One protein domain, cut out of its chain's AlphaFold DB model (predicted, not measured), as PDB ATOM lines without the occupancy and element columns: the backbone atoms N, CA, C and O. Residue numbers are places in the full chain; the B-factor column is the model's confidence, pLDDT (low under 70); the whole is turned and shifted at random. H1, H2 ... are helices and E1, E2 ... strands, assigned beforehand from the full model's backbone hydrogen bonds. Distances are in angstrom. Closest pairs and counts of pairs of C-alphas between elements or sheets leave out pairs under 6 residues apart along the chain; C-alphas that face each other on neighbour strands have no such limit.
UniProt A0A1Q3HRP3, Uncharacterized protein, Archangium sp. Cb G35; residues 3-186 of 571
ATOM      1  N   ILE A   3     169.915 190.322 293.977       86.25
ATOM      2  CA  ILE A   3     170.228 190.855 295.295       86.25
ATOM      3  C   ILE A   3     171.474 190.144 295.807       86.25
ATOM      4  O   ILE A   3     171.635 188.935 295.644       86.25
ATOM      5  N   PHE A   4     172.340 190.899 296.463       86.12
ATOM      6  CA  PHE A   4     173.527 190.391 297.115       86.12
ATOM      7  C   PHE A   4     173.347 190.377 298.633       86.12
ATOM      8  O   PHE A   4     172.649 191.226 299.187       86.12
ATOM      9  N   LEU A   5     173.955 189.401 299.305       80.94
ATOM     10  CA  LEU A   5     173.934 189.250 300.757       80.94
ATOM     11  C   LEU A   5     175.345 189.371 301.321       80.94
ATOM     12  O   LEU A   5     176.260 188.683 300.870       80.94
ATOM     13  N   ARG A   6     175.482 190.188 302.363       81.88
ATOM     14  CA  ARG A   6     176.700 190.312 303.173       81.88
ATOM     15  C   ARG A   6     176.360 190.478 304.648       81.88
ATOM     16  O   ARG A   6     175.205 190.756 304.989       81.88
ATOM     17  N   LYS A   7     177.357 190.372 305.526       79.88
ATOM     18  CA  LYS A   7     177.212 190.825 306.916       79.88
ATOM     19  C   LYS A   7     177.078 192.345 306.959       79.88
ATOM     20  O   LYS A   7     177.696 193.060 306.170       79.88
ATOM     21  N   GLN A   8     176.329 192.860 307.928       80.56
ATOM     22  CA  GLN A   8     176.207 194.303 308.163       80.56
ATOM     23  C   GLN A   8     177.569 194.967 308.417       80.56
ATOM     24  O   GLN A   8     177.776 196.096 307.982       80.56
ATOM     25  N   SER A   9     178.503 194.246 309.049       80.81
ATOM     26  CA  SER A   9     179.874 194.698 309.317       80.81
ATOM     27  C   SER A   9     180.802 194.683 308.096       80.81
ATOM     28  O   SER A   9     181.883 195.257 308.155       80.81
ATOM     29  N   GLU A  10     180.442 193.979 307.023       83.38
ATOM     30  CA  GLU A  10     181.246 193.911 305.798       83.38
ATOM     31  C   GLU A  10     180.954 195.128 304.919       83.38
ATOM     32  O   GLU A  10     179.818 195.582 304.844       83.38
ATOM     33  N   ALA A  11     181.957 195.666 304.232       84.00
ATOM     34  CA  ALA A  11     181.740 196.736 303.261       84.00
ATOM     35  C   ALA A  11     181.310 196.169 301.896       84.00
ATOM     36  O   ALA A  11     181.610 195.023 301.562       84.00
ATOM     37  N   ASP A  12     180.651 196.992 301.077       82.75
ATOM     38  CA  ASP A  12     180.116 196.578 299.769       82.75
ATOM     39  C   ASP A  12     181.198 196.074 298.797       82.75
ATOM     40  O   ASP A  12     180.917 195.228 297.949       82.75
ATOM     41  N   HIS A  13     182.457 196.503 298.962       83.00
ATOM     42  CA  HIS A  13     183.580 196.026 298.143       83.00
ATOM     43  C   HIS A  13     183.817 194.509 298.255       83.00
ATOM     44  O   HIS A  13     184.362 193.905 297.333       83.00
ATOM     45  N   VAL A  14     183.390 193.866 299.350       80.94
ATOM     46  CA  VAL A  14     183.456 192.401 299.505       80.94
ATOM     47  C   VAL A  14     182.603 191.702 298.439       80.94
ATOM     48  O   VAL A  14     182.978 190.645 297.939       80.94
ATOM     49  N   ILE A  15     181.482 192.313 298.045       83.75
ATOM     50  CA  ILE A  15     180.579 191.783 297.016       83.75
ATOM     51  C   ILE A  15     181.181 191.984 295.620       83.75
ATOM     52  O   ILE A  15     181.019 191.132 294.741       83.75
ATOM     53  N   THR A  16     181.857 193.115 295.397       84.12
ATOM     54  CA  THR A  16     182.401 193.480 294.083       84.12
ATOM     55  C   THR A  16     183.770 192.873 293.792       84.12
ATOM     56  O   THR A  16     184.149 192.814 292.626       84.12
ATOM     57  N   THR A  17     184.489 192.397 294.812       83.38
ATOM     58  CA  THR A  17     185.802 191.760 294.659       83.38
ATOM     59  C   THR A  17     185.656 190.356 294.053       83.38
ATOM     60  O   THR A  17     185.020 189.496 294.671       83.38
ATOM     61  N   PRO A  18     186.240 190.080 292.868       80.81
ATOM     62  CA  PRO A  18     186.203 188.750 292.270       80.81
ATOM     63  C   PRO A  18     186.919 187.697 293.123       80.81
ATOM     64  O   PRO A  18     187.994 187.939 293.676       80.81
ATOM     65  N   VAL A  19     186.365 186.486 293.180       79.94
ATOM     66  CA  VAL A  19     186.971 185.358 293.899       79.94
ATOM     67  C   VAL A  19     187.911 184.591 292.960       79.94
ATOM     68  O   VAL A  19     187.501 183.647 292.294       79.94
ATOM     69  N   GLY A  20     189.184 184.997 292.898       64.06
ATOM     70  CA  GLY A  20     190.142 184.503 291.893       64.06
ATOM     71  C   GLY A  20     190.695 183.079 292.082       64.06
ATOM     72  O   GLY A  20     191.232 182.516 291.134       64.06
ATOM     73  N   HIS A  21     190.578 182.475 293.273       59.28
ATOM     74  CA  HIS A  21     191.251 181.200 293.602       59.28
ATOM     75  C   HIS A  21     190.311 180.024 293.911       59.28
ATOM     76  O   HIS A  21     190.775 178.899 294.093       59.28
ATOM     77  N   ALA A  22     188.999 180.247 293.997       60.66
ATOM     78  CA  ALA A  22     188.062 179.217 294.442       60.66
ATOM     79  C   ALA A  22     187.401 178.517 293.250       60.66
ATOM     80  O   ALA A  22     186.352 178.951 292.771       60.66
ATOM     81  N   VAL A  23     187.974 177.402 292.788       62.41
ATOM     82  CA  VAL A  23     187.259 176.495 291.872       62.41
ATOM     83  C   VAL A  23     186.077 175.870 292.621       62.41
ATOM     84  O   VAL A  23     184.934 175.970 292.173       62.41
ATOM     85  N   LEU A  24     186.353 175.348 293.823       66.38
ATOM     86  CA  LEU A  24     185.399 174.745 294.754       66.38
ATOM     87  C   LEU A  24     185.718 175.137 296.203       66.38
ATOM     88  O   LEU A  24     186.876 175.154 296.614       66.38
ATOM     89  N   ALA A  25     184.687 175.384 297.005       57.00
ATOM     90  CA  ALA A  25     184.811 175.530 298.454       57.00
ATOM     91  C   ALA A  25     184.584 174.178 299.145       57.00
ATOM     92  O   ALA A  25     183.706 173.416 298.732       57.00
ATOM     93  N   ASP A  26     185.295 173.897 300.245       52.47
ATOM     94  CA  ASP A  26     184.710 173.006 301.249       52.47
ATOM     95  C   ASP A  26     183.475 173.743 301.785       52.47
ATOM     96  O   ASP A  26     183.579 174.845 302.323       52.47
ATOM     97  N   TYR A  27     182.298 173.192 301.507       51.00
ATOM     98  CA  TYR A  27     180.976 173.828 301.569       51.00
ATOM     99  C   TYR A  27     180.607 174.404 302.949       51.00
ATOM    100  O   TYR A  27     179.584 175.080 303.079       51.00
ATOM    101  N   THR A  28     181.424 174.131 303.968       45.38
ATOM    102  CA  THR A  28     181.326 174.650 305.337       45.38
ATOM    103  C   THR A  28     182.289 175.799 305.657       45.38
ATOM    104  O   THR A  28     182.046 176.516 306.624       45.38
ATOM    105  N   THR A  29     183.361 175.998 304.883       44.78
ATOM    106  CA  THR A  29     184.523 176.796 305.320       44.78
ATOM    107  C   THR A  29     184.661 178.145 304.625       44.78
ATOM    108  O   THR A  29     185.039 179.115 305.274       44.78
ATOM    109  N   THR A  30     184.350 178.251 303.329       48.66
ATOM    110  CA  THR A  30     184.675 179.478 302.573       48.66
ATOM    111  C   THR A  30     183.706 180.623 302.849       48.66
ATOM    112  O   THR A  30     184.120 181.776 302.905       48.66
ATOM    113  N   PHE A  31     182.423 180.324 303.064       54.47
ATOM    114  CA  PHE A  31     181.419 181.335 303.386       54.47
ATOM    115  C   PHE A  31     180.463 180.792 304.452       54.47
ATOM    116  O   PHE A  31     179.648 179.915 304.143       54.47
ATOM    117  N   PRO A  32     180.536 181.287 305.700       58.34
ATOM    118  CA  PRO A  32     179.632 180.852 306.751       58.34
ATOM    119  C   PRO A  32     178.188 181.230 306.403       58.34
ATOM    120  O   PRO A  32     177.931 182.247 305.756       58.34
ATOM    121  N   LYS A  33     177.231 180.420 306.862       64.06
ATOM    122  CA  LYS A  33     175.809 180.780 306.794       64.06
ATOM    123  C   LYS A  33     175.595 182.094 307.547       64.06
ATOM    124  O   LYS A  33     176.032 182.216 308.692       64.06
ATOM    125  N   LEU A  34     174.925 183.054 306.915       63.91
ATOM    126  CA  LEU A  34     174.618 184.337 307.540       63.91
ATOM    127  C   LEU A  34     173.394 184.190 308.451       63.91
ATOM    128  O   LEU A  34     172.383 183.597 308.066       63.91
ATOM    129  N   LYS A  35     173.487 184.711 309.680       66.81
ATOM    130  CA  LYS A  35     172.339 184.802 310.591       66.81
ATOM    131  C   LYS A  35     171.435 185.957 310.164       66.81
ATOM    132  O   LYS A  35     171.923 186.999 309.739       66.81
ATOM    133  N   GLU A  36     170.124 185.799 310.354       66.62
ATOM    134  CA  GLU A  36     169.116 186.789 309.934       66.62
ATOM    135  C   GLU A  36     169.375 188.195 310.476       66.62
ATOM    136  O   GLU A  36     169.275 189.174 309.747       66.62
ATOM    137  N   ALA A  37     169.739 188.286 311.755       68.56
ATOM    138  CA  ALA A  37     169.963 189.558 312.429       68.56
ATOM    139  C   ALA A  37     171.210 190.304 311.917       68.56
ATOM    140  O   ALA A  37     171.318 191.512 312.102       68.56
ATOM    141  N   GLU A  38     172.138 189.594 311.272       73.00
ATOM    142  CA  GLU A  38     173.454 190.104 310.880       73.00
ATOM    143  C   GLU A  38     173.554 190.381 309.372       73.00
ATOM    144  O   GLU A  38     174.575 190.898 308.921       73.00
ATOM    145  N   GLN A  39     172.530 190.043 308.579       75.94
ATOM    146  CA  GLN A  39     172.570 190.149 307.116       75.94
ATOM    147  C   GLN A  39     172.089 191.517 306.604       75.94
ATOM    148  O   GLN A  39     171.213 192.154 307.195       75.94
ATOM    149  N   SER A  40     172.640 191.943 305.468       81.19
ATOM    150  CA  SER A  40     172.174 193.090 304.686       81.19
ATOM    151  C   SER A  40     171.948 192.675 303.234       81.19
ATOM    152  O   SER A  40     172.788 191.984 302.653       81.19
ATOM    153  N   ALA A  41     170.821 193.101 302.659       84.50
ATOM    154  CA  ALA A  41     170.503 192.922 301.246       84.50
ATOM    155  C   ALA A  41     170.992 194.138 300.450       84.50
ATOM    156  O   ALA A  41     170.633 195.268 300.770       84.50
ATOM    157  N   VAL A  42     171.792 193.903 299.413       88.81
ATOM    158  CA  VAL A  42     172.360 194.947 298.553       88.81
ATOM    159  C   VAL A  42     171.914 194.690 297.112       88.81
ATOM    160  O   VAL A  42     172.273 193.658 296.544       88.81
ATOM    161  N   PRO A  43     171.083 195.549 296.504       90.38
ATOM    162  CA  PRO A  43     170.634 195.351 295.132       90.38
ATOM    163  C   PRO A  43     171.756 195.638 294.127       90.38
ATOM    164  O   PRO A  43     172.669 196.409 294.405       90.38
ATOM    165  N   TRP A  44     171.675 195.042 292.935       91.88
ATOM    166  CA  TRP A  44     172.691 195.220 291.887       91.88
ATOM    167  C   TRP A  44     172.949 196.695 291.525       91.88
ATOM    168  O   TRP A  44     174.096 197.087 291.324       91.88
ATOM    169  N   TYR A  45     171.897 197.521 291.517       92.56
ATOM    170  CA  TYR A  45     171.984 198.936 291.152       92.56
ATOM    171  C   TYR A  45     172.716 199.789 292.194       92.56
ATOM    172  O   TYR A  45     173.030 200.939 291.925       92.56
ATOM    173  N   SER A  46     173.019 199.251 293.382       91.50
ATOM    174  CA  SER A  46     173.901 199.925 294.343       91.50
ATOM    175  C   SER A  46     175.367 199.924 293.906       91.50
ATOM    176  O   SER A  46     176.156 200.683 294.460       91.50
ATOM    177  N   PHE A  47     175.743 199.078 292.940       89.62
ATOM    178  CA  PHE A  47     177.106 199.026 292.401       89.62
ATOM    179  C   PHE A  47     177.235 199.797 291.094       89.62
ATOM    180  O   PHE A  47     178.228 200.486 290.891       89.62
ATOM    181  N   ASN A  48     176.250 199.646 290.211       91.00
ATOM    182  CA  ASN A  48     176.200 200.318 288.926       91.00
ATOM    183  C   ASN A  48     174.732 200.457 288.512       91.00
ATOM    184  O   ASN A  48     174.022 199.457 288.417       91.00
ATOM    185  N   GLU A  49     174.268 201.691 288.337       92.19
ATOM    186  CA  GLU A  49     172.868 201.987 288.010       92.19
ATOM    187  C   GLU A  49     172.541 201.717 286.537       92.19
ATOM    188  O   GLU A  49     171.370 201.535 286.197       92.19
ATOM    189  N   ASP A  50     173.563 201.644 285.678       94.62
ATOM    190  CA  ASP A  50     173.419 201.219 284.293       94.62
ATOM    191  C   ASP A  50     173.392 199.677 284.227       94.62
ATOM    192  O   ASP A  50     174.397 199.016 284.517       94.62
ATOM    193  N   PRO A  51     172.248 199.070 283.857       93.31
ATOM    194  CA  PRO A  51     172.123 197.621 283.784       93.31
ATOM    195  C   PRO A  51     173.020 196.992 282.714       93.31
ATOM    196  O   PRO A  51     173.437 195.846 282.895       93.31
ATOM    197  N   GLU A  52     173.315 197.695 281.615       94.12
ATOM    198  CA  GLU A  52     174.197 197.178 280.565       94.12
ATOM    199  C   GLU A  52     175.637 197.150 281.066       94.12
ATOM    200  O   GLU A  52     176.272 196.097 281.008       94.12
ATOM    201  N   ALA A  53     176.106 198.244 281.668       95.56
ATOM    202  CA  ALA A  53     177.439 198.308 282.263       95.56
ATOM    203  C   ALA A  53     177.615 197.293 283.409       95.56
ATOM    204  O   ALA A  53     178.620 196.583 283.458       95.56
ATOM    205  N   PHE A  54     176.614 197.124 284.283       95.44
ATOM    206  CA  PHE A  54     176.636 196.063 285.298       95.44
ATOM    207  C   PHE A  54     176.730 194.664 284.663       95.44
ATOM    208  O   PHE A  54     177.441 193.787 285.158       95.44
ATOM    209  N   GLY A  55     176.020 194.447 283.555       95.44
ATOM    210  CA  GLY A  55     176.115 193.225 282.767       95.44
ATOM    211  C   GLY A  55     177.507 192.993 282.180       95.44
ATOM    212  O   GLY A  55     177.999 191.865 282.222       95.44
ATOM    213  N   GLU A  56     178.153 194.028 281.654       96.56
ATOM    214  CA  GLU A  56     179.520 193.943 281.130       96.56
ATOM    215  C   GLU A  56     180.518 193.593 282.246       96.56
ATOM    216  O   GLU A  56     181.352 192.704 282.063       96.56
ATOM    217  N   GLU A  57     180.375 194.173 283.441       95.06
ATOM    218  CA  GLU A  57     181.200 193.834 284.614       95.06
ATOM    219  C   GLU A  57     181.072 192.355 285.030       95.06
ATOM    220  O   GLU A  57     182.059 191.708 285.411       95.06
ATOM    221  N   LEU A  58     179.863 191.783 284.957       95.25
ATOM    222  CA  LEU A  58     179.655 190.352 285.214       95.25
ATOM    223  C   LEU A  58     180.358 189.483 284.164       95.25
ATOM    224  O   LEU A  58     180.929 188.449 284.517       95.25
ATOM    225  N   LEU A  59     180.351 189.894 282.893       96.81
ATOM    226  CA  LEU A  59     181.038 189.169 281.821       96.81
ATOM    227  C   LEU A  59     182.560 189.296 281.913       96.81
ATOM    228  O   LEU A  59     183.245 188.297 281.726       96.81
ATOM    229  N   GLN A  60     183.090 190.455 282.301       95.06
ATOM    230  CA  GLN A  60     184.518 190.619 282.608       95.06
ATOM    231  C   GLN A  60     184.942 189.724 283.782       95.06
ATOM    232  O   GLN A  60     185.986 189.074 283.744       95.06
ATOM    233  N   THR A  61     184.098 189.617 284.815       93.94
ATOM    234  CA  THR A  61     184.327 188.678 285.927       93.94
ATOM    235  C   THR A  61     184.338 187.228 285.431       93.94
ATOM    236  O   THR A  61     185.192 186.434 285.831       93.94
ATOM    237  N   ALA A  62     183.409 186.866 284.545       94.62
ATOM    238  CA  ALA A  62     183.353 185.537 283.945       94.62
ATOM    239  C   ALA A  62     184.543 185.229 283.024       94.62
ATOM    240  O   ALA A  62     184.993 184.085 282.978       94.62
ATOM    241  N   GLU A  63     185.057 186.229 282.310       92.75
ATOM    242  CA  GLU A  63     186.183 186.096 281.385       92.75
ATOM    243  C   GLU A  63     187.464 185.658 282.098       92.75
ATOM    244  O   GLU A  63     188.288 184.963 281.506       92.75
ATOM    245  N   VAL A  64     187.626 185.999 283.380       90.62
ATOM    246  CA  VAL A  64     188.788 185.597 284.186       90.62
ATOM    247  C   VAL A  64     188.526 184.384 285.087       90.62
ATOM    248  O   VAL A  64     189.484 183.680 285.415       90.62
ATOM    249  N   ASP A  65     187.268 184.080 285.424       91.69
ATOM    250  CA  ASP A  65     186.889 182.947 286.282       91.69
ATOM    251  C   ASP A  65     187.092 181.582 285.595       91.69
ATOM    252  O   ASP A  65     186.613 181.312 284.493       91.69
ATOM    253  N   VAL A  66     187.796 180.679 286.278       90.62
ATOM    254  CA  VAL A  66     188.177 179.355 285.753       90.62
ATOM    255  C   VAL A  66     186.990 178.422 285.505       90.62
ATOM    256  O   VAL A  66     187.038 177.620 284.568       90.62
ATOM    257  N   VAL A  67     185.916 178.531 286.295       91.06
ATOM    258  CA  VAL A  67     184.702 177.728 286.095       91.06
ATOM    259  C   VAL A  67     183.935 178.262 284.896       91.06
ATOM    260  O   VAL A  67     183.619 177.484 283.999       91.06
ATOM    261  N   CYS A  68     183.708 179.575 284.814       94.00
ATOM    262  CA  CYS A  68     183.098 180.207 283.644       94.00
ATOM    263  C   CYS A  68     183.842 179.834 282.359       94.00
ATOM    264  O   CYS A  68     183.209 179.331 281.434       94.00
ATOM    265  N   LYS A  69     185.175 179.951 282.318       93.38
ATOM    266  CA  LYS A  69     185.990 179.521 281.162       93.38
ATOM    267  C   LYS A  69     185.699 178.085 280.732       93.38
ATOM    268  O   LYS A  69     185.543 177.820 279.540       93.38
ATOM    269  N   ALA A  70     185.606 177.163 281.687       93.75
ATOM    270  CA  ALA A  70     185.290 175.770 281.401       93.75
ATOM    271  C   ALA A  70     183.868 175.589 280.850       93.75
ATOM    272  O   ALA A  70     183.679 174.844 279.891       93.75
ATOM    273  N   LEU A  71     182.879 176.293 281.412       94.38
ATOM    274  CA  LEU A  71     181.496 176.259 280.928       94.38
ATOM    275  C   LEU A  71     181.378 176.807 279.504       94.38
ATOM    276  O   LEU A  71     180.719 176.191 278.670       94.38
ATOM    277  N   LEU A  72     182.027 177.939 279.222       96.00
ATOM    278  CA  LEU A  72     182.044 178.557 277.896       96.00
ATOM    279  C   LEU A  72     182.712 177.631 276.878       96.00
ATOM    280  O   LEU A  72     182.134 177.364 275.829       96.00
ATOM    281  N   LYS A  73     183.881 177.070 277.217       95.06
ATOM    282  CA  LYS A  73     184.582 176.092 276.375       95.06
ATOM    283  C   LYS A  73     183.691 174.892 276.060       95.06
ATOM    284  O   LYS A  73     183.523 174.543 274.896       95.06
ATOM    285  N   ARG A  74     183.081 174.304 277.089       93.81
ATOM    286  CA  ARG A  74     182.190 173.151 276.952       93.81
ATOM    287  C   ARG A  74     180.992 173.451 276.051       93.81
ATOM    288  O   ARG A  74     180.629 172.616 275.229       93.81
ATOM    289  N   ALA A  75     180.379 174.621 276.220       94.62
ATOM    290  CA  ALA A  75     179.237 175.050 275.422       94.62
ATOM    291  C   ALA A  75     179.628 175.275 273.959       94.62
ATOM    292  O   ALA A  75     178.899 174.853 273.067       94.62
ATOM    293  N   THR A  76     180.794 175.875 273.710       94.62
ATOM    294  CA  THR A  76     181.332 176.033 272.355       94.62
ATOM    295  C   THR A  76     181.570 174.683 271.683       94.62
ATOM    296  O   THR A  76     181.177 174.502 270.532       94.62
ATOM    297  N   GLU A  77     182.165 173.728 272.403       92.69
ATOM    298  CA  GLU A  77     182.415 172.371 271.903       92.69
ATOM    299  C   GLU A  77     181.114 171.612 271.599       92.69
ATOM    300  O   GLU A  77     181.016 170.992 270.546       92.69
ATOM    301  N   GLU A  78     180.108 171.675 272.481       93.19
ATOM    302  CA  GLU A  78     178.850 170.934 272.283       93.19
ATOM    303  C   GLU A  78     177.952 171.557 271.220       93.19
ATOM    304  O   GLU A  78     177.405 170.874 270.357       93.19
ATOM    305  N   TRP A  79     177.752 172.871 271.307       93.50
ATOM    306  CA  TRP A  79     176.753 173.557 270.499       93.50
ATOM    307  C   TRP A  79     177.303 174.033 269.163       93.50
ATOM    308  O   TRP A  79     176.527 174.505 268.336       93.50
ATOM    309  N   GLY A  80     178.619 173.964 268.941       91.62
ATOM    310  CA  GLY A  80     179.248 174.457 267.715       91.62
ATOM    311  C   GLY A  80     178.999 175.951 267.461       91.62
ATOM    312  O   GLY A  80     178.966 176.382 266.309       91.62
ATOM    313  N   ALA A  81     178.779 176.733 268.522       89.69
ATOM    314  CA  ALA A  81     178.593 178.182 268.482       89.69
ATOM    315  C   ALA A  81     179.647 178.860 269.362       89.69
ATOM    316  O   ALA A  81     180.035 178.315 270.387       89.69
ATOM    317  N   ASP A  82     180.116 180.050 268.987       93.81
ATOM    318  CA  ASP A  82     181.141 180.756 269.762       93.81
ATOM    319  C   ASP A  82     180.557 181.396 271.037       93.81
ATOM    320  O   ASP A  82     179.954 182.469 270.986       93.81
ATOM    321  N   PHE A  83     180.741 180.744 272.189       95.50
ATOM    322  CA  PHE A  83     180.388 181.292 273.505       95.50
ATOM    323  C   PHE A  83     181.516 182.126 274.133       95.50
ATOM    324  O   PHE A  83     181.398 182.520 275.291       95.50
ATOM    325  N   SER A  84     182.623 182.397 273.438       95.44
ATOM    326  CA  SER A  84     183.699 183.192 274.033       95.44
ATOM    327  C   SER A  84     183.257 184.628 274.327       95.44
ATOM    328  O   SER A  84     182.430 185.220 273.624       95.44
ATOM    329  N   ILE A  85     183.807 185.159 275.416       96.56
ATOM    330  CA  ILE A  85     183.630 186.539 275.854       96.56
ATOM    331  C   ILE A  85     184.879 187.307 275.433       96.56
ATOM    332  O   ILE A  85     185.987 186.786 275.543       96.56
ATOM    333  N   GLN A  86     184.680 188.524 274.946       93.69
ATOM    334  CA  GLN A  86     185.730 189.483 274.657       93.69
ATOM    335  C   GLN A  86     185.226 190.869 275.062       93.69
ATOM    336  O   GLN A  86     184.121 191.256 274.678       93.69
ATOM    337  N   ASP A  87     186.022 191.596 275.846       90.69
ATOM    338  CA  ASP A  87     185.736 192.976 276.262       90.69
ATOM    339  C   ASP A  87     184.337 193.129 276.896       90.69
ATOM    340  O   ASP A  87     183.573 194.042 276.585       90.69
ATOM    341  N   GLY A  88     183.968 192.187 277.775       92.06
ATOM    342  CA  GLY A  88     182.680 192.203 278.477       92.06
ATOM    343  C   GLY A  88     181.463 191.844 277.617       92.06
ATOM    344  O   GLY A  88     180.339 192.121 278.027       92.06
ATOM    345  N   ARG A  89     181.648 191.229 276.439       95.75
ATOM    346  CA  ARG A  89     180.555 190.829 275.533       95.75
ATOM    347  C   ARG A  89     180.788 189.452 274.923       95.75
ATOM    348  O   ARG A  89     181.922 189.064 274.668       95.75
ATOM    349  N   PHE A  90     179.718 188.716 274.641       96.25
ATOM    350  CA  PHE A  90     179.815 187.492 273.845       96.25
ATOM    351  C   PHE A  90     180.115 187.819 272.380       96.25
ATOM    352  O   PHE A  90     179.473 188.692 271.791       96.25
ATOM    353  N   LYS A  91     181.049 187.081 271.768       93.81
ATOM    354  CA  LYS A  91     181.417 187.282 270.356       93.81
ATOM    355  C   LYS A  91     180.299 186.888 269.394       93.81
ATOM    356  O   LYS A  91     180.090 187.552 268.379       93.81
ATOM    357  N   ASN A  92     179.563 185.818 269.698       91.75
ATOM    358  CA  ASN A  92     178.384 185.446 268.926       91.75
ATOM    359  C   ASN A  92     177.196 186.343 269.300       91.75
ATOM    360  O   ASN A  92     176.744 186.361 270.448       91.75
ATOM    361  N   LYS A  93     176.640 187.035 268.297       89.69
ATOM    362  CA  LYS A  93     175.516 187.960 268.475       89.69
ATOM    363  C   LYS A  93     174.288 187.299 269.115       89.69
ATOM    364  O   LYS A  93     173.704 187.883 270.015       89.69
ATOM    365  N   HIS A  94     173.909 186.085 268.713       87.44
ATOM    366  CA  HIS A  94     172.738 185.402 269.279       87.44
ATOM    367  C   HIS A  94     172.942 185.022 270.745       87.44
ATOM    368  O   HIS A  94     172.005 185.085 271.541       87.44
ATOM    369  N   VAL A  95     174.172 184.656 271.113       92.50
ATOM    370  CA  VAL A  95     174.533 184.394 272.510       92.50
ATOM    371  C   VAL A  95     174.462 185.695 273.317       92.50
ATOM    372  O   VAL A  95     173.869 185.699 274.396       92.50
ATOM    373  N   GLN A  96     174.961 186.811 272.775       94.06
ATOM    374  CA  GLN A  96     174.860 188.135 273.405       94.06
ATOM    375  C   GLN A  96     173.408 188.614 273.547       94.06
ATOM    376  O   GLN A  96     173.023 189.139 274.595       94.06
ATOM    377  N   ASP A  97     172.584 188.425 272.520       89.19
ATOM    378  CA  ASP A  97     171.165 188.779 272.547       89.19
ATOM    379  C   ASP A  97     170.432 187.956 273.620       89.19
ATOM    380  O   ASP A  97     169.659 188.500 274.415       89.19
ATOM    381  N   HIS A  98     170.727 186.650 273.709       87.00
ATOM    382  CA  HIS A  98     170.181 185.788 274.756       87.00
ATOM    383  C   HIS A  98     170.645 186.213 276.154       87.00
ATOM    384  O   HIS A  98     169.822 186.313 277.066       87.00
ATOM    385  N   TYR A  99     171.936 186.500 276.325       91.25
ATOM    386  CA  TYR A  99     172.487 187.033 277.569       91.25
ATOM    387  C   TYR A  99     171.750 188.301 278.000       91.25
ATOM    388  O   TYR A  99     171.273 188.389 279.128       91.25
ATOM    389  N   THR A 100     171.571 189.243 277.075       90.06
ATOM    390  CA  THR A 100     170.903 190.523 277.333       90.06
ATOM    391  C   THR A 100     169.438 190.309 277.721       90.06
ATOM    392  O   THR A 100     168.936 190.960 278.637       90.06
ATOM    393  N   LYS A 101     168.751 189.348 277.088       84.56
ATOM    394  CA  LYS A 101     167.395 188.927 277.474       84.56
ATOM    395  C   LYS A 101     167.354 188.382 278.907       84.56
ATOM    396  O   LYS A 101     166.488 188.787 279.677       84.56
ATOM    397  N   GLN A 102     168.283 187.503 279.288       82.88
ATOM    398  CA  GLN A 102     168.353 186.995 280.667       82.88
ATOM    399  C   GLN A 102     168.690 188.102 281.665       82.88
ATOM    400  O   GLN A 102     168.068 188.179 282.723       82.88
ATOM    401  N   LEU A 103     169.617 188.989 281.309       87.25
ATOM    402  CA  LEU A 103     170.025 190.120 282.129       87.25
ATOM    403  C   LEU A 103     168.842 191.053 282.411       87.25
ATOM    404  O   LEU A 103     168.593 191.370 283.573       87.25
ATOM    405  N   ARG A 104     168.038 191.400 281.395       85.12
ATOM    406  CA  ARG A 104     166.781 192.149 281.587       85.12
ATOM    407  C   ARG A 104     165.887 191.465 282.612       85.12
ATOM    408  O   ARG A 104     165.503 192.102 283.588       85.12
ATOM    409  N   ASN A 105     165.624 190.168 282.463       79.12
ATOM    410  CA  ASN A 105     164.777 189.421 283.398       79.12
ATOM    411  C   ASN A 105     165.346 189.432 284.825       79.12
ATOM    412  O   ASN A 105     164.610 189.625 285.796       79.12
ATOM    413  N   TRP A 106     166.651 189.196 284.965       82.38
ATOM    414  CA  TRP A 106     167.309 189.006 286.254       82.38
ATOM    415  C   TRP A 106     167.507 190.323 286.998       82.38
ATOM    416  O   TRP A 106     167.348 190.330 288.220       82.38
ATOM    417  N   LEU A 107     167.774 191.429 286.302       86.44
ATOM    418  CA  LEU A 107     167.952 192.756 286.897       86.44
ATOM    419  C   LEU A 107     166.631 193.491 287.151       86.44
ATOM    420  O   LEU A 107     166.580 194.316 288.062       86.44
ATOM    421  N   ASN A 108     165.555 193.164 286.426       82.94
ATOM    422  CA  ASN A 108     164.290 193.893 286.524       82.94
ATOM    423  C   ASN A 108     163.759 193.930 287.977       82.94
ATOM    424  O   ASN A 108     163.638 192.863 288.607       82.94
ATOM    425  N   PRO A 109     163.420 195.121 288.515       81.19
ATOM    426  CA  PRO A 109     162.807 195.258 289.836       81.19
ATOM    427  C   PRO A 109     161.420 194.614 289.959       81.19
ATOM    428  O   PRO A 109     160.990 194.299 291.062       81.19
ATOM    429  N   LEU A 110     160.727 194.348 288.852       76.06
ATOM    430  CA  LEU A 110     159.491 193.561 288.830       76.06
ATOM    431  C   LEU A 110     159.725 192.057 288.982       76.06
ATOM    432  O   LEU A 110     158.791 191.312 289.276       76.06
ATOM    433  N   SER A 111     160.958 191.590 288.803       74.75
ATOM    434  CA  SER A 111     161.290 190.174 288.916       74.75
ATOM    435  C   SER A 111     161.672 189.815 290.346       74.75
ATOM    436  O   SER A 111     162.604 190.386 290.909       74.75
ATOM    437  N   GLY A 112     161.042 188.801 290.925       67.81
ATOM    438  CA  GLY A 112     161.432 188.273 292.230       67.81
ATOM    439  C   GLY A 112     160.241 188.070 293.148       67.81
ATOM    440  O   GLY A 112     159.349 188.900 293.231       67.81
ATOM    441  N   ASN A 113     160.254 186.991 293.922       63.25
ATOM    442  CA  ASN A 113     159.279 186.779 294.983       63.25
ATOM    443  C   ASN A 113     159.956 186.366 296.276       63.25
ATOM    444  O   ASN A 113     160.862 185.531 296.260       63.25
ATOM    445  N   LEU A 114     159.422 186.860 297.386       60.47
ATOM    446  CA  LEU A 114     159.667 186.349 298.724       60.47
ATOM    447  C   LEU A 114     158.613 185.284 299.068       60.47
ATOM    448  O   LEU A 114     157.758 185.482 299.933       60.47
ATOM    449  N   GLY A 115     158.716 184.120 298.422       51.31
ATOM    450  CA  GLY A 115     158.040 182.898 298.870       51.31
ATOM    451  C   GLY A 115     156.521 182.842 298.661       51.31
ATOM    452  O   GLY A 115     155.888 181.888 299.113       51.31
ATOM    453  N   ARG A 116     155.911 183.814 297.970       52.34
ATOM    454  CA  ARG A 116     154.504 183.724 297.540       52.34
ATOM    455  C   ARG A 116     154.382 182.943 296.219       52.34
ATOM    456  O   ARG A 116     155.363 182.653 295.536       52.34
ATOM    457  N   ARG A 117     153.157 182.549 295.853       49.72
ATOM    458  CA  ARG A 117     152.873 181.890 294.559       49.72
ATOM    459  C   ARG A 117     152.872 182.861 293.373       49.72
ATOM    460  O   ARG A 117     153.060 182.415 292.250       49.72
ATOM    461  N   THR A 118     152.648 184.150 293.618       50.75
ATOM    462  CA  THR A 118     152.590 185.221 292.612       50.75
ATOM    463  C   THR A 118     153.929 185.937 292.540       50.75
ATOM    464  O   THR A 118     154.195 186.809 293.363       50.75
ATOM    465  N   ALA A 119     154.815 185.511 291.635       48.62
ATOM    466  CA  ALA A 119     156.167 186.075 291.543       48.62
ATOM    467  C   ALA A 119     156.301 187.430 290.860       48.62
ATOM    468  O   ALA A 119     157.360 188.040 290.955       48.62
ATOM    469  N   HIS A 120     155.214 187.898 290.266       57.28
ATOM    470  CA  HIS A 120     155.058 189.262 289.808       57.28
ATOM    471  C   HIS A 120     153.727 189.767 290.322       57.28
ATOM    472  O   HIS A 120     152.745 189.013 290.386       57.28
ATOM    473  N   LEU A 121     153.719 191.029 290.708       62.53
ATOM    474  CA  LEU A 121     152.510 191.757 291.027       62.53
ATOM    475  C   LEU A 121     152.189 192.705 289.878       62.53
ATOM    476  O   LEU A 121     153.034 192.960 289.023       62.53
ATOM    477  N   THR A 122     150.936 193.144 289.818       62.59
ATOM    478  CA  THR A 122     150.366 193.810 288.640       62.59
ATOM    479  C   THR A 122     151.087 195.113 288.285       62.59
ATOM    480  O   THR A 122     151.040 195.544 287.139       62.59
ATOM    481  N   ASP A 123     151.778 195.716 289.252       69.19
ATOM    482  CA  ASP A 123     152.531 196.950 289.087       69.19
ATOM    483  C   ASP A 123     153.754 197.008 290.029       69.19
ATOM    484  O   ASP A 123     153.905 196.222 290.974       69.19
ATOM    485  N   GLU A 124     154.643 197.969 289.757       72.00
ATOM    486  CA  GLU A 124     155.862 198.246 290.535       72.00
ATOM    487  C   GLU A 124     155.571 198.534 292.009       72.00
ATOM    488  O   GLU A 124     156.366 198.183 292.886       72.00
ATOM    489  N   GLN A 125     154.422 199.148 292.289       76.38
ATOM    490  CA  GLN A 125     154.041 199.560 293.628       76.38
ATOM    491  C   GLN A 125     153.738 198.347 294.506       76.38
ATOM    492  O   GLN A 125     154.318 198.186 295.582       76.38
ATOM    493  N   GLN A 126     152.887 197.451 294.017       77.62
ATOM    494  CA  GLN A 126     152.566 196.200 294.685       77.62
ATOM    495  C   GLN A 126     153.816 195.334 294.855       77.62
ATOM    496  O   GLN A 126     154.016 194.751 295.925       77.62
ATOM    497  N   GLN A 127     154.668 195.273 293.826       77.00
ATOM    498  CA  GLN A 127     155.937 194.553 293.890       77.00
ATOM    499  C   GLN A 127     156.819 195.073 295.027       77.00
ATOM    500  O   GLN A 127     157.317 194.283 295.837       77.00
ATOM    501  N   TYR A 128     156.973 196.391 295.139       81.38
ATOM    502  CA  TYR A 128     157.730 196.987 296.227       81.38
ATOM    503  C   TYR A 128     157.127 196.661 297.598       81.38
ATOM    504  O   TYR A 128     157.828 196.123 298.460       81.38
ATOM    505  N   ASP A 129     155.835 196.920 297.790       81.06
ATOM    506  CA  ASP A 129     155.180 196.785 299.097       81.06
ATOM    507  C   ASP A 129     155.204 195.340 299.614       81.06
ATOM    508  O   ASP A 129     155.356 195.089 300.811       81.06
ATOM    509  N   GLN A 130     155.082 194.353 298.722       76.06
ATOM    510  CA  GLN A 130     155.016 192.946 299.127       76.06
ATOM    511  C   GLN A 130     156.380 192.252 299.198       76.06
ATOM    512  O   GLN A 130     156.529 191.281 299.964       76.06
ATOM    513  N   VAL A 131     157.348 192.715 298.399       77.31
ATOM    514  CA  VAL A 131     158.655 192.070 298.215       77.31
ATOM    515  C   VAL A 131     159.773 192.965 298.753       77.31
ATOM    516  O   VAL A 131     160.402 192.630 299.756       77.31
ATOM    517  N   TRP A 132     160.010 194.119 298.135       83.25
ATOM    518  CA  TRP A 132     161.220 194.914 298.371       83.25
ATOM    519  C   TRP A 132     161.250 195.659 299.702       83.25
ATOM    520  O   TRP A 132     162.320 195.779 300.303       83.25
ATOM    521  N   MET A 133     160.090 196.059 300.226       83.56
ATOM    522  CA  MET A 133     159.978 196.694 301.541       83.56
ATOM    523  C   MET A 133     160.532 195.797 302.661       83.56
ATOM    524  O   MET A 133     161.174 196.282 303.590       83.56
ATOM    525  N   LYS A 134     160.364 194.470 302.551       80.19
ATOM    526  CA  LYS A 134     160.888 193.506 303.538       80.19
ATOM    527  C   LYS A 134     162.412 193.423 303.539       80.19
ATOM    528  O   LYS A 134     163.000 193.088 304.560       80.19
ATOM    529  N   LEU A 135     163.039 193.734 302.405       79.62
ATOM    530  CA  LEU A 135     164.492 193.830 302.266       79.62
ATOM    531  C   LEU A 135     165.009 195.253 302.520       79.62
ATOM    532  O   LEU A 135     166.199 195.494 302.355       79.62
ATOM    533  N   LYS A 136     164.132 196.183 302.935       85.31
ATOM    534  CA  LYS A 136     164.451 197.591 303.220       85.31
ATOM    535  C   LYS A 136     165.106 198.323 302.040       85.31
ATOM    536  O   LYS A 136     165.934 199.208 302.245       85.31
ATOM    537  N   LEU A 137     164.751 197.959 300.807       87.50
ATOM    538  CA  LEU A 137     165.227 198.680 299.622       87.50
ATOM    539  C   LEU A 137     164.561 200.057 299.536       87.50
ATOM    540  O   LEU A 137     163.454 200.235 300.028       87.50
ATOM    541  N   ASN A 138     165.206 201.033 298.895       89.62
ATOM    542  CA  ASN A 138     164.619 202.360 298.697       89.62
ATOM    543  C   ASN A 138     163.528 202.323 297.603       89.62
ATOM    544  O   ASN A 138     163.810 201.940 296.467       89.62
ATOM    545  N   ARG A 139     162.298 202.739 297.941       88.31
ATOM    546  CA  ARG A 139     161.135 202.742 297.032       88.31
ATOM    547  C   ARG A 139     161.335 203.594 295.791       88.31
ATOM    548  O   ARG A 139     161.089 203.117 294.686       88.31
ATOM    549  N   ASP A 140     161.765 204.834 295.984       90.31
ATOM    550  CA  ASP A 140     161.908 205.797 294.898       90.31
ATOM    551  C   ASP A 140     162.982 205.331 293.922       90.31
ATOM    552  O   ASP A 140     162.768 205.367 292.712       90.31
ATOM    553  N   LYS A 141     164.075 204.754 294.441       90.62
ATOM    554  CA  LYS A 141     165.125 204.185 293.598       90.62
ATOM    555  C   LYS A 141     164.660 202.949 292.833       90.62
ATOM    556  O   LYS A 141     164.939 202.830 291.647       90.62
ATOM    557  N   VAL A 142     163.916 202.038 293.467       88.06
ATOM    558  CA  VAL A 142     163.329 200.873 292.776       88.06
ATOM    559  C   VAL A 142     162.437 201.314 291.613       88.06
ATOM    560  O   VAL A 142     162.533 200.748 290.523       88.06
ATOM    561  N   LYS A 143     161.602 202.334 291.838       87.19
ATOM    562  CA  LYS A 143     160.739 202.917 290.808       87.19
ATOM    563  C   LYS A 143     161.564 203.542 289.686       87.19
ATOM    564  O   LYS A 143     161.323 203.250 288.527       87.19
ATOM    565  N   GLU A 144     162.564 204.355 290.013       90.25
ATOM    566  CA  GLU A 144     163.467 204.961 289.029       90.25
ATOM    567  C   GLU A 144     164.133 203.904 288.131       90.25
ATOM    568  O   GLU A 144     164.057 203.999 286.906       90.25
ATOM    569  N   ILE A 145     164.694 202.848 288.732       90.25
ATOM    570  CA  ILE A 145     165.342 201.749 288.006       90.25
ATOM    571  C   ILE A 145     164.351 201.017 287.098       90.25
ATOM    572  O   ILE A 145     164.680 200.721 285.952       90.25
ATOM    573  N   ALA A 146     163.127 200.744 287.560       85.25
ATOM    574  CA  ALA A 146     162.108 200.078 286.745       85.25
ATOM    575  C   ALA A 146     161.709 200.903 285.504       85.25
ATOM    576  O   ALA A 146     161.311 200.349 284.478       85.25
ATOM    577  N   GLN A 147     161.886 202.226 285.564       86.88
ATOM    578  CA  GLN A 147     161.561 203.147 284.480       86.88
ATOM    579  C   GLN A 147     162.675 203.299 283.427       86.88
ATOM    580  O   GLN A 147     162.451 204.007 282.434       86.88
ATOM    581  N   LEU A 148     163.832 202.647 283.594       89.44
ATOM    582  CA  LEU A 148     164.939 202.720 282.637       89.44
ATOM    583  C   LEU A 148     164.546 202.154 281.253       89.44
ATOM    584  O   LEU A 148     163.856 201.130 281.174       89.44
ATOM    585  N   PRO A 149     165.029 202.751 280.140       89.44
ATOM    586  CA  PRO A 149     164.744 202.270 278.783       89.44
ATOM    587  C   PRO A 149     165.094 200.796 278.566       89.44
ATOM    588  O   PRO A 149     164.380 200.096 277.851       89.44
ATOM    589  N   PHE A 150     166.144 200.309 279.230       88.50
ATOM    590  CA  PHE A 150     166.577 198.912 279.191       88.50
ATOM    591  C   PHE A 150     165.460 197.915 279.549       88.50
ATOM    592  O   PHE A 150     165.383 196.843 278.947       88.50
ATOM    593  N   PHE A 151     164.570 198.274 280.484       83.00
ATOM    594  CA  PHE A 151     163.434 197.436 280.896       83.00
ATOM    595  C   PHE A 151     162.142 197.737 280.127       83.00
ATOM    596  O   PHE A 151     161.269 196.878 280.047       83.00
ATOM    597  N   LYS A 152     162.019 198.940 279.552       74.44
ATOM    598  CA  LYS A 152     160.848 199.364 278.764       74.44
ATOM    599  C   LYS A 152     160.884 198.904 277.313       74.44
ATOM    600  O   LYS A 152     159.834 198.770 276.685       74.44
ATOM    601  N   LYS A 153     162.080 198.693 276.765       61.12
ATOM    602  CA  LYS A 153     162.271 198.232 275.392       61.12
ATOM    603  C   LYS A 153     161.566 196.877 275.203       61.12
ATOM    604  O   LYS A 153     161.877 195.920 275.909       61.12
ATOM    605  N   ASN A 154     160.638 196.821 274.243       53.91
ATOM    606  CA  ASN A 154     159.899 195.632 273.787       53.91
ATOM    607  C   ASN A 154     158.790 195.112 274.730       53.91
ATOM    608  O   ASN A 154     158.623 193.902 274.865       53.91
ATOM    609  N   GLY A 155     158.036 196.005 275.393       51.06
ATOM    610  CA  GLY A 155     156.762 195.637 276.040       51.06
ATOM    611  C   GLY A 155     156.894 194.490 277.045       51.06
ATOM    612  O   GLY A 155     156.115 193.537 277.024       51.06
ATOM    613  N   PHE A 156     157.938 194.537 277.876       52.22
ATOM    614  CA  PHE A 156     158.371 193.410 278.693       52.22
ATOM    615  C   PHE A 156     157.287 192.957 279.688       52.22
ATOM    616  O   PHE A 156     157.150 193.487 280.789       52.22
ATOM    617  N   ASN A 157     156.521 191.936 279.302       51.75
ATOM    618  CA  ASN A 157     155.564 191.268 280.171       51.75
ATOM    619  C   ASN A 157     156.296 190.165 280.945       51.75
ATOM    620  O   ASN A 157     156.612 189.106 280.388       51.75
ATOM    621  N   VAL A 158     156.605 190.413 282.222       51.41
ATOM    622  CA  VAL A 158     157.207 189.407 283.109       51.41
ATOM    623  C   VAL A 158     156.132 188.378 283.471       51.41
ATOM    624  O   VAL A 158     155.513 188.399 284.528       51.41
ATOM    625  N   ALA A 159     155.845 187.470 282.543       44.47
ATOM    626  CA  ALA A 159     154.810 186.445 282.684       44.47
ATOM    627  C   ALA A 159     155.281 185.222 283.513       44.47
ATOM    628  O   ALA A 159     154.694 184.136 283.453       44.47
ATOM    629  N   GLY A 160     156.352 185.363 284.300       46.75
ATOM    630  CA  GLY A 160     156.996 184.282 285.039       46.75
ATOM    631  C   GLY A 160     156.401 184.055 286.431       46.75
ATOM    632  O   GLY A 160     156.948 184.495 287.431       46.75
ATOM    633  N   ARG A 161     155.331 183.259 286.575       45.59
ATOM    634  CA  ARG A 161     154.687 182.987 287.892       45.59
ATOM    635  C   ARG A 161     155.623 182.502 289.030       45.59
ATOM    636  O   ARG A 161     155.202 182.524 290.183       45.59
ATOM    637  N   ARG A 162     156.877 182.089 288.769       50.97
ATOM    638  CA  ARG A 162     157.908 181.855 289.810       50.97
ATOM    639  C   ARG A 162     159.292 182.422 289.450       50.97
ATOM    640  O   ARG A 162     160.281 181.700 289.617       50.97
ATOM    641  N   ASP A 163     159.383 183.639 288.925       50.94
ATOM    642  CA  ASP A 163     160.672 184.339 288.857       50.94
ATOM    643  C   ASP A 163     161.057 184.728 290.278       50.94
ATOM    644  O   ASP A 163     160.606 185.711 290.860       50.94
ATOM    645  N   ARG A 164     161.785 183.817 290.915       61.34
ATOM    646  CA  ARG A 164     162.166 183.934 292.316       61.34
ATOM    647  C   ARG A 164     163.325 184.904 292.450       61.34
ATOM    648  O   ARG A 164     164.064 185.163 291.500       61.34
ATOM    649  N   LEU A 165     163.454 185.427 293.662       66.00
ATOM    650  CA  LEU A 165     164.560 186.284 294.036       66.00
ATOM    651  C   LEU A 165     165.896 185.573 293.770       66.00
ATOM    652  O   LEU A 165     166.073 184.431 294.193       66.00
ATOM    653  N   GLN A 166     166.805 186.240 293.062       75.88
ATOM    654  CA  GLN A 166     168.148 185.731 292.796       75.88
ATOM    655  C   GLN A 166     169.082 186.319 293.854       75.88
ATOM    656  O   GLN A 166     169.246 187.537 293.907       75.88
ATOM    657  N   LEU A 167     169.628 185.466 294.718       77.88
ATOM    658  CA  LEU A 167     170.447 185.871 295.858       77.88
ATOM    659  C   LEU A 167     171.867 185.344 295.699       77.88
ATOM    660  O   LEU A 167     172.056 184.142 295.535       77.88
ATOM    661  N   TYR A 168     172.845 186.239 295.782       81.25
ATOM    662  CA  TYR A 168     174.264 185.921 295.620       81.25
ATOM    663  C   TYR A 168     175.096 186.579 296.721       81.25
ATOM    664  O   TYR A 168     174.643 187.502 297.387       81.25
ATOM    665  N   ARG A 169     176.319 186.119 296.951       79.81
ATOM    666  CA  ARG A 169     177.245 186.724 297.925       79.81
ATOM    667  C   ARG A 169     178.229 187.685 297.277       79.81
ATOM    668  O   ARG A 169     178.677 188.627 297.914       79.81
ATOM    669  N   ASN A 170     178.561 187.457 296.011       84.31
ATOM    670  CA  ASN A 170     179.503 188.278 295.256       84.31
ATOM    671  C   ASN A 170     179.227 188.208 293.749       84.31
ATOM    672  O   ASN A 170     178.476 187.344 293.276       84.31
ATOM    673  N   LYS A 171     179.854 189.116 292.995       88.62
ATOM    674  CA  LYS A 171     179.740 189.186 291.531       88.62
ATOM    675  C   LYS A 171     180.222 187.911 290.830       88.62
ATOM    676  O   LYS A 171     179.644 187.559 289.809       88.62
ATOM    677  N   THR A 172     181.195 187.173 291.377       89.12
ATOM    678  CA  THR A 172     181.646 185.886 290.805       89.12
ATOM    679  C   THR A 172     180.544 184.826 290.837       89.12
ATOM    680  O   THR A 172     180.329 184.139 289.842       89.12
ATOM    681  N   GLU A 173     179.800 184.711 291.939       86.38
ATOM    682  CA  GLU A 173     178.665 183.784 292.053       86.38
ATOM    683  C   GLU A 173     177.556 184.154 291.055       86.38
ATOM    684  O   GLU A 173     177.072 183.295 290.320       86.38
ATOM    685  N   ALA A 174     177.221 185.445 290.952       87.94
ATOM    686  CA  ALA A 174     176.250 185.935 289.974       87.94
ATOM    687  C   ALA A 174     176.707 185.690 288.521       87.94
ATOM    688  O   ALA A 174     175.909 185.246 287.692       87.94
ATOM    689  N   ALA A 175     177.988 185.924 288.221       92.25
ATOM    690  CA  ALA A 175     178.582 185.687 286.909       92.25
ATOM    691  C   ALA A 175     178.526 184.201 286.525       92.25
ATOM    692  O   ALA A 175     178.055 183.875 285.437       92.25
ATOM    693  N   ARG A 176     178.907 183.287 287.430       90.06
ATOM    694  CA  ARG A 176     178.790 181.832 287.210       90.06
ATOM    695  C   ARG A 176     177.347 181.402 286.962       90.06
ATOM    696  O   ARG A 176     177.094 180.630 286.035       90.06
ATOM    697  N   ALA A 177     176.399 181.923 287.743       87.31
ATOM    698  CA  ALA A 177     174.984 181.607 287.576       87.31
ATOM    699  C   ALA A 177     174.460 182.021 286.193       87.31
ATOM    700  O   ALA A 177     173.777 181.229 285.532       87.31
ATOM    701  N   LEU A 178     174.796 183.242 285.768       88.25
ATOM    702  CA  LEU A 178     174.337 183.835 284.516       88.25
ATOM    703  C   LEU A 178     175.034 183.214 283.297       88.25
ATOM    704  O   LEU A 178     174.364 182.846 282.336       88.25
ATOM    705  N   VAL A 179     176.349 182.987 283.353       92.69
ATOM    706  CA  VAL A 179     177.078 182.245 282.309       92.69
ATOM    707  C   VAL A 179     176.544 180.832 282.183       92.69
ATOM    708  O   VAL A 179     176.248 180.394 281.078       92.69
ATOM    709  N   GLY A 180     176.352 180.129 283.300       90.00
ATOM    710  CA  GLY A 180     175.761 178.800 283.269       90.00
ATOM    711  C   GLY A 180     174.370 178.800 282.627       90.00
ATOM    712  O   GLY A 180     173.994 177.843 281.949       90.00
ATOM    713  N   GLU A 181     173.548 179.821 282.895       85.88
ATOM    714  CA  GLU A 181     172.212 179.970 282.302       85.88
ATOM    715  C   GLU A 181     172.305 180.101 280.777       85.88
ATOM    716  O   GLU A 181     171.605 179.385 280.062       85.88
ATOM    717  N   VAL A 182     173.217 180.944 280.294       90.25
ATOM    718  CA  VAL A 182     173.462 181.150 278.862       90.25
ATOM    719  C   VAL A 182     174.000 179.882 278.194       90.25
ATOM    720  O   VAL A 182     173.484 179.472 277.155       90.25
ATOM    721  N   THR A 183     174.986 179.209 278.793       92.69
ATOM    722  CA  THR A 183     175.615 178.012 278.204       92.69
ATOM    723  C   THR A 183     174.700 176.791 278.180       92.69
ATOM    724  O   THR A 183     174.807 175.958 277.280       92.69
ATOM    725  N   SER A 184     173.774 176.681 279.137       88.88
ATOM    726  CA  SER A 184     172.777 175.599 279.198       88.88
ATOM    727  C   SER A 184     171.467 175.925 278.475       88.88
ATOM    728  O   SER A 184     170.542 175.110 278.482       88.88
ATOM    729  N   TRP A 185     171.344 177.099 277.844       86.25
ATOM    730  CA  TRP A 185     170.094 177.481 277.194       86.25
ATOM    731  C   TRP A 185     169.657 176.513 276.079       86.25
ATOM    732  O   TRP A 185     168.497 176.089 276.122       86.25
ATOM    733  N   PRO A 186     170.532 176.080 275.146       89.50
ATOM    734  CA  PRO A 186     170.141 175.136 274.097       89.50
ATOM    735  C   PRO A 186     169.619 173.797 274.646       89.50
ATOM    736  O   PRO A 186     168.618 173.264 274.160       89.50
TER     737      PRO A 186
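What this domain is: This is residues 3 to 186 of the 571 residues of an uncharacterized protein of Archangium sp. Cb G35 (UniProt A0A1Q3HRP3). Three helices, H2, H3 and H4, stand round a fourth, H9, and a small sheet of three strands lies by the first residues of H9. Beyond the sheet's E2 edge is a side group of short helices, H5, H6 and H7, and long loops join the parts. The printed part has 184 residues, with nine named helices and three named strands, which follow along the chain as E1, H1, E2, H2, H3, H4, H5, H6, H7, H8, E3 and H9; the class is mostly helix, with 83 residues in the named helices and 13 in the named strands. The sheet runs E2 E1 E3 and is mixed. The whole is compact, with a radius of gyration of the C-alphas of 16.7 A and spans of 45 by 43 by 28 A.

Where its parts are: E1, residues 3 to 7, begins at C-alpha 3 (170.228, 190.855, 295.295) and is 13.6 A long. H1 is residues 13 to 16, and E2, residues 39 to 43, is 13.2 A long. H2, residues 51 to 64, measures 20.6 A; H3, residues 66 to 79, 19.9 A; H4, residues 93 to 107, 20.5 A, beginning at C-alpha 93 (175.516, 187.960, 268.475). H5 is residues 124 to 130, H6 132 to 135, H7 139 to 146, H8 149 to 152 and E3 166 to 168. H9, residues 171 to 183, is 17.9 A long and ends at C-alpha 183 (175.615, 178.012, 278.204).

How they stand to each other: H9 touches H2 about perpendicular at 89 degrees, the closest C-alphas being those of Leu 58 and Ala 175, 5.1 A apart. H9 touches H3 at a shallow tilt of 7 degrees, the same way, closest at the C-alphas of Ala 75 and Thr 183, 5.4 A. With residues 178 to 182 alone, H9 touches H4 at a steep tilt of 50 degrees, opposite ways, closest at the C-alphas of Tyr 99 and Val 182, 6.1 A. H3 and H4 are apart. H9 only grazes the sheet, with residues 171 to 177; H1 only grazes it too, with residues 14 to 16. E1 and E2 are antiparallel, with N 4 and O 42 at 2.8 A; E1 and E3 are parallel, with N 5 and O 168 at 2.8 A. H6 only grazes the sheet, with residues 132 to 135. H5 touches H7 at a steep tilt of 47 degrees, opposite ways, closest at the C-alphas of Tyr 128 and Arg 139, 6.7 A. H8 is close to H4 but not clearly touching it, the closest C-alphas being those of Arg 104 and Phe 151, 6.3 A. Every O i to N i+4 pair is within hydrogen-bond range in H3, H4, H5, H7 and H9, and 9 of 10 are in H2; H1, H6 and H8 are too short for such a pair.

The domain as a whole: The C-alphas of Ala 37 and Gly 80 are the two farthest apart, at 48.1 A. The printed part has no cut. The long links are H1 to E2, H3 to H4, H4 to H5 and H8 to E3. The mean pLDDT of the printed part is 80.4, and it is under 70 in residues 20 to 37, 112 to 123 and 153 to 165.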